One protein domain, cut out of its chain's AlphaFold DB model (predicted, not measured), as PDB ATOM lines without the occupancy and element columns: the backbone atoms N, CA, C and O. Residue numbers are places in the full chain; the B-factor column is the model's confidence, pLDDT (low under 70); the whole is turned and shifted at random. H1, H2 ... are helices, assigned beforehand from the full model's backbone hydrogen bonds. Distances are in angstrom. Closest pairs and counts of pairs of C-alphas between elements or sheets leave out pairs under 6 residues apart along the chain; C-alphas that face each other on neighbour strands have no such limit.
ATOM      1  N   ALA A  66      55.239  -7.260  41.992       73.31
ATOM      2  CA  ALA A  66      54.336  -6.910  40.904       73.31
ATOM      3  C   ALA A  66      52.851  -7.231  41.179       73.31
ATOM      4  O   ALA A  66      51.998  -6.398  40.872       73.31
ATOM      5  N   GLU A  67      52.506  -8.385  41.760       80.81
ATOM      6  CA  GLU A  67      51.120  -8.739  42.106       80.81
ATOM      7  C   GLU A  67      50.572  -7.843  43.222       80.81
ATOM      8  O   GLU A  67      49.457  -7.328  43.111       80.81
ATOM      9  N   ALA A  68      51.375  -7.583  44.258       83.25
ATOM     10  CA  ALA A  68      51.004  -6.675  45.342       83.25
ATOM     11  C   ALA A  68      50.835  -5.225  44.846       83.25
ATOM     12  O   ALA A  68      49.871  -4.543  45.212       83.25
ATOM     13  N   ALA A  69      51.724  -4.759  43.961       82.81
ATOM     14  CA  ALA A  69      51.597  -3.459  43.305       82.81
ATOM     15  C   ALA A  69      50.351  -3.378  42.401       82.81
ATOM     16  O   ALA A  69      49.700  -2.333  42.340       82.81
ATOM     17  N   LEU A  70      49.989  -4.475  41.730       84.25
ATOM     18  CA  LEU A  70      48.822  -4.566  40.856       84.25
ATOM     19  C   LEU A  70      47.501  -4.613  41.650       84.25
ATOM     20  O   LEU A  70      46.540  -3.956  41.247       84.25
ATOM     21  N   ASP A  71      47.447  -5.281  42.809       87.94
ATOM     22  CA  ASP A  71      46.297  -5.195  43.728       87.94
ATOM     23  C   ASP A  71      46.111  -3.762  44.247       87.94
ATOM     24  O   ASP A  71      45.031  -3.178  44.107       87.94
ATOM     25  N   ALA A  72      47.188  -3.147  44.752       87.44
ATOM     26  CA  ALA A  72      47.179  -1.765  45.229       87.44
ATOM     27  C   ALA A  72      46.762  -0.772  44.127       87.44
ATOM     28  O   ALA A  72      46.010   0.172  44.386       87.44
ATOM     29  N   PHE A  73      47.185  -1.013  42.882       88.81
ATOM     30  CA  PHE A  73      46.752  -0.253  41.713       88.81
ATOM     31  C   PHE A  73      45.238  -0.360  41.486       88.81
ATOM     32  O   PHE A  73      44.559   0.664  41.397       88.81
ATOM     33  N   TRP A  74      44.676  -1.571  41.431       88.88
ATOM     34  CA  TRP A  74      43.235  -1.752  41.218       88.88
ATOM     35  C   TRP A  74      42.393  -1.233  42.391       88.88
ATOM     36  O   TRP A  74      41.315  -0.674  42.167       88.88
ATOM     37  N   LEU A  75      42.906  -1.316  43.621       88.69
ATOM     38  CA  LEU A  75      42.295  -0.712  44.804       88.69
ATOM     39  C   LEU A  75      42.246   0.821  44.685       88.69
ATOM     40  O   LEU A  75      41.187   1.417  44.888       88.69
ATOM     41  N   ALA A  76      43.347   1.455  44.267       87.12
ATOM     42  CA  ALA A  76      43.411   2.896  44.002       87.12
ATOM     43  C   ALA A  76      42.526   3.338  42.817       87.12
ATOM     44  O   ALA A  76      42.065   4.478  42.780       87.12
ATOM     45  N   ARG A  77      42.230   2.434  41.870       85.62
ATOM     46  CA  ARG A  77      41.229   2.630  40.799       85.62
ATOM     47  C   ARG A  77      39.786   2.320  41.231       85.62
ATOM     48  O   ARG A  77      38.883   2.413  40.406       85.62
ATOM     49  N   GLY A  78      39.548   1.996  42.504       84.88
ATOM     50  CA  GLY A  78      38.209   1.844  43.085       84.88
ATOM     51  C   GLY A  78      37.641   0.421  43.100       84.88
ATOM     52  O   GLY A  78      36.488   0.247  43.498       84.88
ATOM     53  N   VAL A  79      38.413  -0.606  42.725       86.50
ATOM     54  CA  VAL A  79      37.974  -2.013  42.775       86.50
ATOM     55  C   VAL A  79      38.030  -2.521  44.223       86.50
ATOM     56  O   VAL A  79      39.017  -3.097  44.680       86.50
ATOM     57  N   ARG A  80      36.970  -2.257  44.993       86.31
ATOM     58  CA  ARG A  80      36.932  -2.539  46.443       86.31
ATOM     59  C   ARG A  80      36.887  -4.029  46.784       86.31
ATOM     60  O   ARG A  80      37.487  -4.434  47.777       86.31
ATOM     61  N   GLU A  81      36.208  -4.837  45.976       88.00
ATOM     62  CA  GLU A  81      36.071  -6.278  46.207       88.00
ATOM     63  C   GLU A  81      37.365  -7.027  45.857       88.00
ATOM     64  O   GLU A  81      37.844  -6.994  44.722       88.00
ATOM     65  N   GLU A  82      37.917  -7.722  46.851       86.75
ATOM     66  CA  GLU A  82      39.181  -8.463  46.769       86.75
ATOM     67  C   GLU A  82      39.153  -9.542  45.679       86.75
ATOM     68  O   GLU A  82      40.074  -9.623  44.873       86.75
ATOM     69  N   ALA A  83      38.050 -10.287  45.554       86.75
ATOM     70  CA  ALA A  83      37.883 -11.304  44.514       86.75
ATOM     71  C   ALA A  83      37.966 -10.738  43.079       86.75
ATOM     72  O   ALA A  83      38.454 -11.417  42.172       86.75
ATOM     73  N   TYR A  84      37.533  -9.490  42.853       86.19
ATOM     74  CA  TYR A  84      37.658  -8.844  41.541       86.19
ATOM     75  C   TYR A  84      39.086  -8.368  41.281       86.19
ATOM     76  O   TYR A  84      39.564  -8.503  40.153       86.19
ATOM     77  N   ARG A  85      39.794  -7.869  42.305       88.44
ATOM     78  CA  ARG A  85      41.217  -7.525  42.169       88.44
ATOM     79  C   ARG A  85      42.073  -8.764  41.949       88.44
ATOM     80  O   ARG A  85      42.812  -8.781  40.975       88.44
ATOM     81  N   ALA A  86      41.887  -9.831  42.722       85.62
ATOM     82  CA  ALA A  86      42.576 -11.108  42.525       85.62
ATOM     83  C   ALA A  86      42.386 -11.657  41.096       85.62
ATOM     84  O   ALA A  86      43.350 -12.062  40.449       85.62
ATOM     85  N   ARG A  87      41.164 -11.582  40.538       83.50
ATOM     86  CA  ARG A  87      40.900 -11.966  39.138       83.50
ATOM     87  C   ARG A  87      41.626 -11.075  38.119       83.50
ATOM     88  O   ARG A  87      42.002 -11.575  37.059       83.50
ATOM     89  N   LEU A  88      41.812  -9.785  38.407       84.94
ATOM     90  CA  LEU A  88      42.577  -8.855  37.565       84.94
ATOM     91  C   LEU A  88      44.094  -9.063  37.698       84.94
ATOM     92  O   LEU A  88      44.787  -9.044  36.685       84.94
ATOM     93  N   VAL A  89      44.601  -9.313  38.906       84.19
ATOM     94  CA  VAL A  89      46.009  -9.652  39.179       84.19
ATOM     95  C   VAL A  89      46.400 -10.932  38.435       84.19
ATOM     96  O   VAL A  89      47.371 -10.932  37.681       84.19
ATOM     97  N   ALA A  90      45.548 -11.962  38.481       82.69
ATOM     98  CA  ALA A  90      45.710 -13.217  37.742       82.69
ATOM     99  C   ALA A  90      45.658 -13.096  36.195       82.69
ATOM    100  O   ALA A  90      45.742 -14.108  35.496       82.69
ATOM    101  N   GLN A  91      45.514 -11.888  35.627       76.94
ATOM    102  CA  GLN A  91      45.766 -11.644  34.196       76.94
ATOM    103  C   GLN A  91      47.231 -11.264  33.897       76.94
ATOM    104  O   GLN A  91      47.670 -11.430  32.761       76.94
ATOM    105  N   GLY A  92      47.987 -10.775  34.890       69.19
ATOM    106  CA  GLY A  92      49.419 -10.458  34.777       69.19
ATOM    107  C   GLY A  92      50.353 -11.641  35.055       69.19
ATOM    108  O   GLY A  92      51.493 -11.648  34.575       69.19
ATOM    109  N   ALA A  93      49.861 -12.661  35.764       67.00
ATOM    110  CA  ALA A  93      50.571 -13.913  36.014       67.00
ATOM    111  C   ALA A  93      51.109 -14.552  34.710       67.00
ATOM    112  O   ALA A  93      50.516 -14.370  33.636       67.00
ATOM    113  N   PRO A  94      52.252 -15.266  34.751       59.88
ATOM    114  CA  PRO A  94      52.688 -16.094  33.630       59.88
ATOM    115  C   PRO A  94      51.657 -17.192  33.332       59.88
ATOM    116  O   PRO A  94      50.930 -17.645  34.216       59.88
ATOM    117  N   ARG A  95      51.594 -17.611  32.067       61.34
ATOM    118  CA  ARG A  95      50.878 -18.816  31.641       61.34
ATOM    119  C   ARG A  95      51.862 -19.676  30.875       61.34
ATOM    120  O   ARG A  95      52.146 -19.385  29.717       61.34
ATOM    121  N   ASP A  96      52.368 -20.701  31.542       51.47
ATOM    122  CA  ASP A  96      53.439 -21.554  31.017       51.47
ATOM    123  C   ASP A  96      52.974 -22.407  29.815       51.47
ATOM    124  O   ASP A  96      53.794 -22.866  29.025       51.47
ATOM    125  N   ASP A  97      51.655 -22.543  29.628       52.38
ATOM    126  CA  ASP A  97      51.012 -23.239  28.503       52.38
ATOM    127  C   ASP A  97      50.792 -22.361  27.246       52.38
ATOM    128  O   ASP A  97      50.139 -22.796  26.294       52.38
ATOM    129  N   ALA A  98      51.248 -21.101  27.229       48.19
ATOM    130  CA  ALA A  98      51.040 -20.205  26.088       48.19
ATOM    131  C   ALA A  98      52.000 -20.546  24.923       48.19
ATOM    132  O   ALA A  98      53.214 -20.457  25.105       48.19
ATOM    133  N   PRO A  99      51.509 -20.898  23.717       49.97
ATOM    134  CA  PRO A  99      52.388 -21.208  22.593       49.97
ATOM    135  C   PRO A  99      53.086 -19.948  22.061       49.97
ATOM    136  O   PRO A  99      52.449 -18.903  21.875       49.97
ATOM    137  N   ASP A 100      54.383 -20.072  21.764       43.12
ATOM    138  CA  ASP A 100      55.219 -19.004  21.201       43.12
ATOM    139  C   ASP A 100      54.567 -18.366  19.961       43.12
ATOM    140  O   ASP A 100      54.463 -18.977  18.895       43.12
ATOM    141  N   GLY A 101      54.135 -17.110  20.110       47.53
ATOM    142  CA  GLY A 101      53.491 -16.318  19.057       47.53
ATOM    143  C   GLY A 101      52.030 -15.928  19.312       47.53
ATOM    144  O   GLY A 101      51.507 -15.104  18.561       47.53
ATOM    145  N   ASP A 102      51.364 -16.446  20.352       47.50
ATOM    146  CA  ASP A 102      49.989 -16.035  20.670       47.50
ATOM    147  C   ASP A 102      49.897 -14.645  21.345       47.50
ATOM    148  O   ASP A 102      50.707 -14.260  22.194       47.50
ATOM    149  N   ALA A 103      48.827 -13.908  21.031       48.25
ATOM    150  CA  ALA A 103      48.495 -12.596  21.597       48.25
ATOM    151  C   ALA A 103      48.166 -12.629  23.109       48.25
ATOM    152  O   ALA A 103      47.964 -11.578  23.729       48.25
ATOM    153  N   SER A 104      48.141 -13.820  23.718       47.84
ATOM    154  CA  SER A 104      48.261 -14.037  25.165       47.84
ATOM    155  C   SER A 104      49.470 -13.300  25.772       47.84
ATOM    156  O   SER A 104      49.318 -12.620  26.792       47.84
ATOM    157  N   HIS A 105      50.639 -13.333  25.114       50.06
ATOM    158  CA  HIS A 105      51.865 -12.708  25.635       50.06
ATOM    159  C   HIS A 105      51.741 -11.190  25.822       50.06
ATOM    160  O   HIS A 105      52.155 -10.660  26.858       50.06
ATOM    161  N   ASP A 106      51.127 -10.480  24.867       62.00
ATOM    162  CA  ASP A 106      50.916  -9.034  24.998       62.00
ATOM    163  C   ASP A 106      49.981  -8.707  26.173       62.00
ATOM    164  O   ASP A 106      50.212  -7.737  26.896       62.00
ATOM    165  N   PHE A 107      48.977  -9.546  26.436       65.44
ATOM    166  CA  PHE A 107      48.013  -9.299  27.506       65.44
ATOM    167  C   PHE A 107      48.624  -9.426  28.908       65.44
ATOM    168  O   PHE A 107      48.431  -8.529  29.728       65.44
ATOM    169  N   SER A 108      49.434 -10.462  29.158       67.50
ATOM    170  CA  SER A 108      50.217 -10.559  30.402       67.50
ATOM    171  C   SER A 108      51.195  -9.378  30.521       67.50
ATOM    172  O   SER A 108      51.272  -8.729  31.566       67.50
ATOM    173  N   SER A 109      51.855  -8.991  29.419       71.69
ATOM    174  CA  SER A 109      52.771  -7.837  29.401       71.69
ATOM    175  C   SER A 109      52.089  -6.490  29.693       71.69
ATOM    176  O   SER A 109      52.721  -5.595  30.253       71.69
ATOM    177  N   LEU A 110      50.804  -6.332  29.348       75.81
ATOM    178  CA  LEU A 110      50.022  -5.130  29.643       75.81
ATOM    179  C   LEU A 110      49.738  -4.992  31.142       75.81
ATOM    180  O   LEU A 110      49.749  -3.878  31.653       75.81
ATOM    181  N   TYR A 111      49.495  -6.101  31.843       75.19
ATOM    182  CA  TYR A 111      49.227  -6.096  33.284       75.19
ATOM    183  C   TYR A 111      50.508  -5.996  34.130       75.19
ATOM    184  O   TYR A 111      50.445  -5.526  35.263       75.19
ATOM    185  N   ARG A 112      51.670  -6.363  33.569       73.12
ATOM    186  CA  ARG A 112      52.997  -6.181  34.193       73.12
ATOM    187  C   ARG A 112      53.565  -4.762  34.066       73.12
ATOM    188  O   ARG A 112      54.456  -4.403  34.826       73.12
ATOM    189  N   ASP A 113      53.075  -3.959  33.122       79.88
ATOM    190  CA  ASP A 113      53.501  -2.568  32.917       79.88
ATOM    191  C   ASP A 113      52.413  -1.593  33.426       79.88
ATOM    192  O   ASP A 113      51.426  -1.334  32.721       79.88
ATOM    193  N   PRO A 114      52.568  -1.009  34.634       77.94
ATOM    194  CA  PRO A 114      51.559  -0.130  35.221       77.94
ATOM    195  C   PRO A 114      51.380   1.191  34.455       77.94
ATOM    196  O   PRO A 114      50.323   1.822  34.572       77.94
ATOM    197  N   GLU A 115      52.346   1.615  33.631       82.12
ATOM    198  CA  GLU A 115      52.199   2.789  32.768       82.12
ATOM    199  C   GLU A 115      51.404   2.471  31.499       82.12
ATOM    200  O   GLU A 115      50.575   3.282  31.076       82.12
ATOM    201  N   ARG A 116      51.633   1.319  30.853       83.69
ATOM    202  CA  ARG A 116      50.799   0.848  29.731       83.69
ATOM    203  C   ARG A 116      49.376   0.590  30.207       83.69
ATOM    204  O   ARG A 116      48.446   1.047  29.540       83.69
ATOM    205  N   LEU A 117      49.201  -0.036  31.373       85.94
ATOM    206  CA  LEU A 117      47.896  -0.266  31.992       85.94
ATOM    207  C   LEU A 117      47.180   1.053  32.327       85.94
ATOM    208  O   LEU A 117      46.028   1.246  31.937       85.94
ATOM    209  N   SER A 118      47.874   2.007  32.958       85.94
ATOM    210  CA  SER A 118      47.329   3.345  33.236       85.94
ATOM    211  C   SER A 118      46.934   4.094  31.964       85.94
ATOM    212  O   SER A 118      45.866   4.704  31.920       85.94
ATOM    213  N   ARG A 119      47.755   4.028  30.906       87.56
ATOM    214  CA  ARG A 119      47.438   4.625  29.600       87.56
ATOM    215  C   ARG A 119      46.253   3.929  28.926       87.56
ATOM    216  O   ARG A 119      45.441   4.612  28.310       87.56
ATOM    217  N   ALA A 120      46.119   2.608  29.044       86.94
ATOM    218  CA  ALA A 120      44.983   1.862  28.503       86.94
ATOM    219  C   ALA A 120      43.664   2.234  29.197       86.94
ATOM    220  O   ALA A 120      42.695   2.572  28.515       86.94
ATOM    221  N   LEU A 121      43.661   2.275  30.533       89.19
ATOM    222  CA  LEU A 121      42.523   2.746  31.325       89.19
ATOM    223  C   LEU A 121      42.163   4.200  31.004       89.19
ATOM    224  O   LEU A 121      40.990   4.496  30.804       89.19
ATOM    225  N   LEU A 122      43.150   5.098  30.890       89.12
ATOM    226  CA  LEU A 122      42.897   6.506  30.570       89.12
ATOM    227  C   LEU A 122      42.260   6.677  29.182       89.12
ATOM    228  O   LEU A 122      41.288   7.416  29.061       89.12
ATOM    229  N   ARG A 123      42.740   5.957  28.152       89.31
ATOM    230  CA  ARG A 123      42.100   5.951  26.821       89.31
ATOM    231  C   ARG A 123      40.636   5.522  26.915       89.31
ATOM    232  O   ARG A 123      39.769   6.176  26.341       89.31
ATOM    233  N   LEU A 124      40.354   4.448  27.648       90.88
ATOM    234  CA  LEU A 124      38.995   3.931  27.776       90.88
ATOM    235  C   LEU A 124      38.102   4.889  28.594       90.88
ATOM    236  O   LEU A 124      36.967   5.133  28.194       90.88
ATOM    237  N   GLN A 125      38.631   5.553  29.629       91.56
ATOM    238  CA  GLN A 125      37.928   6.618  30.363       91.56
ATOM    239  C   GLN A 125      37.645   7.850  29.487       91.56
ATOM    240  O   GLN A 125      36.587   8.448  29.625       91.56
ATOM    241  N   THR A 126      38.520   8.216  28.539       90.31
ATOM    242  CA  THR A 126      38.214   9.314  27.594       90.31
ATOM    243  C   THR A 126      37.101   8.981  26.595       90.31
ATOM    244  O   THR A 126      36.504   9.898  26.037       90.31
ATOM    245  N   LEU A 127      36.793   7.695  26.383       89.06
ATOM    246  CA  LEU A 127      35.660   7.242  25.561       89.06
ATOM    247  C   LEU A 127      34.377   7.055  26.386       89.06
ATOM    248  O   LEU A 127      33.279   7.180  25.849       89.06
ATOM    249  N   PHE A 128      34.519   6.786  27.685       91.81
ATOM    250  CA  PHE A 128      33.429   6.545  28.629       91.81
ATOM    251  C   PHE A 128      33.591   7.417  29.893       91.81
ATOM    252  O   PHE A 128      33.825   6.884  30.979       91.81
ATOM    253  N   PRO A 129      33.500   8.760  29.783       87.56
ATOM    254  CA  PRO A 129      33.887   9.681  30.857       87.56
ATOM    255  C   PRO A 129      33.061   9.518  32.138       87.56
ATOM    256  O   PRO A 129      33.609   9.661  33.228       87.56
ATOM    257  N   GLU A 130      31.778   9.175  32.008       88.12
ATOM    258  CA  GLU A 130      30.832   9.006  33.121       88.12
ATOM    259  C   GLU A 130      30.754   7.554  33.639       88.12
ATOM    260  O   GLU A 130      30.152   7.302  34.682       88.12
ATOM    261  N   SER A 131      31.375   6.591  32.946       88.44
ATOM    262  CA  SER A 131      31.346   5.175  33.338       88.44
ATOM    263  C   SER A 131      32.471   4.815  34.304       88.44
ATOM    264  O   SER A 131      33.600   5.302  34.211       88.44
ATOM    265  N   ASN A 132      32.201   3.842  35.173       87.31
ATOM    266  CA  ASN A 132      33.231   3.168  35.953       87.31
ATOM    267  C   ASN A 132      34.022   2.193  35.058       87.31
ATOM    268  O   ASN A 132      33.676   1.020  34.918       87.31
ATOM    269  N   VAL A 133      35.101   2.669  34.434       89.62
ATOM    270  CA  VAL A 133      35.919   1.837  33.537       89.62
ATOM    271  C   VAL A 133      36.633   0.703  34.283       89.62
ATOM    272  O   VAL A 133      36.793  -0.381  33.724       89.62
ATOM    273  N   ALA A 134      36.983   0.877  35.561       86.31
ATOM    274  CA  ALA A 134      37.541  -0.211  36.369       86.31
ATOM    275  C   ALA A 134      36.525  -1.356  36.582       86.31
ATOM    276  O   ALA A 134      36.902  -2.529  36.592       86.31
ATOM    277  N   GLU A 135      35.228  -1.038  36.664       86.62
ATOM    278  CA  GLU A 135      34.153  -2.035  36.653       86.62
ATOM    279  C   GLU A 135      34.008  -2.731  35.295       86.62
ATOM    280  O   GLU A 135      33.817  -3.949  35.247       86.62
ATOM    281  N   MET A 136      34.162  -2.003  34.186       90.44
ATOM    282  CA  MET A 136      34.182  -2.624  32.858       90.44
ATOM    283  C   MET A 136      35.335  -3.633  32.728       90.44
ATOM    284  O   MET A 136      35.146  -4.718  32.176       90.44
ATOM    285  N   CYS A 137      36.504  -3.310  33.290       87.62
ATOM    286  CA  CYS A 137      37.692  -4.156  33.227       87.62
ATOM    287  C   CYS A 137      37.608  -5.435  34.075       87.62
ATOM    288  O   CYS A 137      38.144  -6.445  33.633       87.62
ATOM    289  N   TRP A 138      36.950  -5.463  35.246       84.50
ATOM    290  CA  TRP A 138      36.789  -6.745  35.967       84.50
ATOM    291  C   TRP A 138      35.757  -7.660  35.301       84.50
ATOM    292  O   TRP A 138      35.926  -8.884  35.314       84.50
ATOM    293  N   LYS A 139      34.703  -7.087  34.697       87.56
ATOM    294  CA  LYS A 139      33.692  -7.846  33.943       87.56
ATOM    295  C   LYS A 139      34.327  -8.528  32.736       87.56
ATOM    296  O   LYS A 139      34.188  -9.740  32.578       87.56
ATOM    297  N   GLU A 140      35.043  -7.746  31.929       89.38
ATOM    298  CA  GLU A 140      35.713  -8.196  30.712       89.38
ATOM    299  C   GLU A 140      37.110  -7.557  30.587       89.38
ATOM    300  O   GLU A 140      37.256  -6.490  29.983       89.38
ATOM    301  N   PRO A 141      38.163  -8.203  31.124       85.50
ATOM    302  CA  PRO A 141      39.541  -7.715  31.043       85.50
ATOM    303  C   PRO A 141      40.030  -7.443  29.611       85.50
ATOM    304  O   PRO A 141      40.921  -6.616  29.401       85.50
ATOM    305  N   GLY A 142      39.433  -8.091  28.602       86.00
ATOM    306  CA  GLY A 142      39.802  -7.916  27.200       86.00
ATOM    307  C   GLY A 142      39.637  -6.492  26.653       86.00
ATOM    308  O   GLY A 142      40.362  -6.139  25.719       86.00
ATOM    309  N   VAL A 143      38.751  -5.657  27.220       89.44
ATOM    310  CA  VAL A 143      38.420  -4.333  26.641       89.44
ATOM    311  C   VAL A 143      39.601  -3.362  26.577       89.44
ATOM    312  O   VAL A 143      39.630  -2.493  25.710       89.44
ATOM    313  N   LEU A 144      40.614  -3.536  27.432       87.69
ATOM    314  CA  LEU A 144      41.819  -2.693  27.463       87.69
ATOM    315  C   LEU A 144      42.687  -2.798  26.195       87.69
ATOM    316  O   LEU A 144      43.492  -1.900  25.930       87.69
ATOM    317  N   ARG A 145      42.524  -3.880  25.419       84.25
ATOM    318  CA  ARG A 145      43.213  -4.112  24.136       84.25
ATOM    319  C   ARG A 145      42.484  -3.518  22.928       84.25
ATOM    320  O   ARG A 145      43.102  -3.364  21.879       84.25
ATOM    321  N   VAL A 146      41.192  -3.203  23.045       88.56
ATOM    322  CA  VAL A 146      40.383  -2.718  21.914       88.56
ATOM    323  C   VAL A 146      40.868  -1.325  21.511       88.56
ATOM    324  O   VAL A 146      41.043  -0.452  22.366       88.56
TER     325      VAL A 146
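What this domain is: This is residues 66 to 146 of the 277 residues of the protein "Hypothetical protein" of Micromonas pusilla (UniProt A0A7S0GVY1). Short helices cross one another in a small body: the crossed pair H1 and H2 lies over a group of H4, H5 and H6, where H5 meets H2, and H3 makes a corner with H4. Residues 96 to 103 stick out at one end and residues 126 to 131 at the other. The printed part has 81 residues with six named helices, H1 to H6 in chain order, and no named strand; the class is all helix. It is compact, with a radius of gyration of the C-alphas of 12.4 A, and spans 39 by 25 by 21 A.

Where its parts are: The longest helix, H4, is residues 114 to 127, 20.0 A, from C-alpha 114 at (51.559, -0.130, 35.221). H5 is residues 133 to 139, 9.9 A; H6 is residues 141 to 145, 8.6 A, ending at (43.213, -4.112, 24.136). H3 is residues 104 to 112, 12.9 A. H1, residues 66 to 76, 15.0 A, begins at (54.336, -6.910, 40.904); H2 is residues 82 to 89, 10.3 A.

How they stand to each other: H4 touches H6, closest C-alphas Ala 120 and Leu 144, 5.6 A. With residues 121 to 125 alone it touches H5, about perpendicular at 75 degrees, closest C-alphas Gln 125 and Val 133, 6.1 A. H3 and H4 only just touch, only at the corner, with 3 pairs of C-alphas within 8 A; the closest are Leu 110 and Leu 117, 5.8 A. H5 touches H2 about perpendicular at 88 degrees, closest C-alphas Trp 138 and Tyr 84, 6.0 A. H2 touches H1 at a steep tilt of 53 degrees, opposite ways, closest C-alphas Arg 85 and Asp 71, 5.8 A. Every O i to N i+4 pair is within hydrogen-bond range in H1 to H5; H6 has 0 of 1, and 1 of 2 O i to N i+3 pairs.

The domain as a whole: The C-alphas of Asp 100 and Glu 130 are the two farthest apart, 39.0 A. The printed part has no cut, and the link from H2 to H3 is long, 14 residues. Residues 92 to 108 have pLDDT under 70.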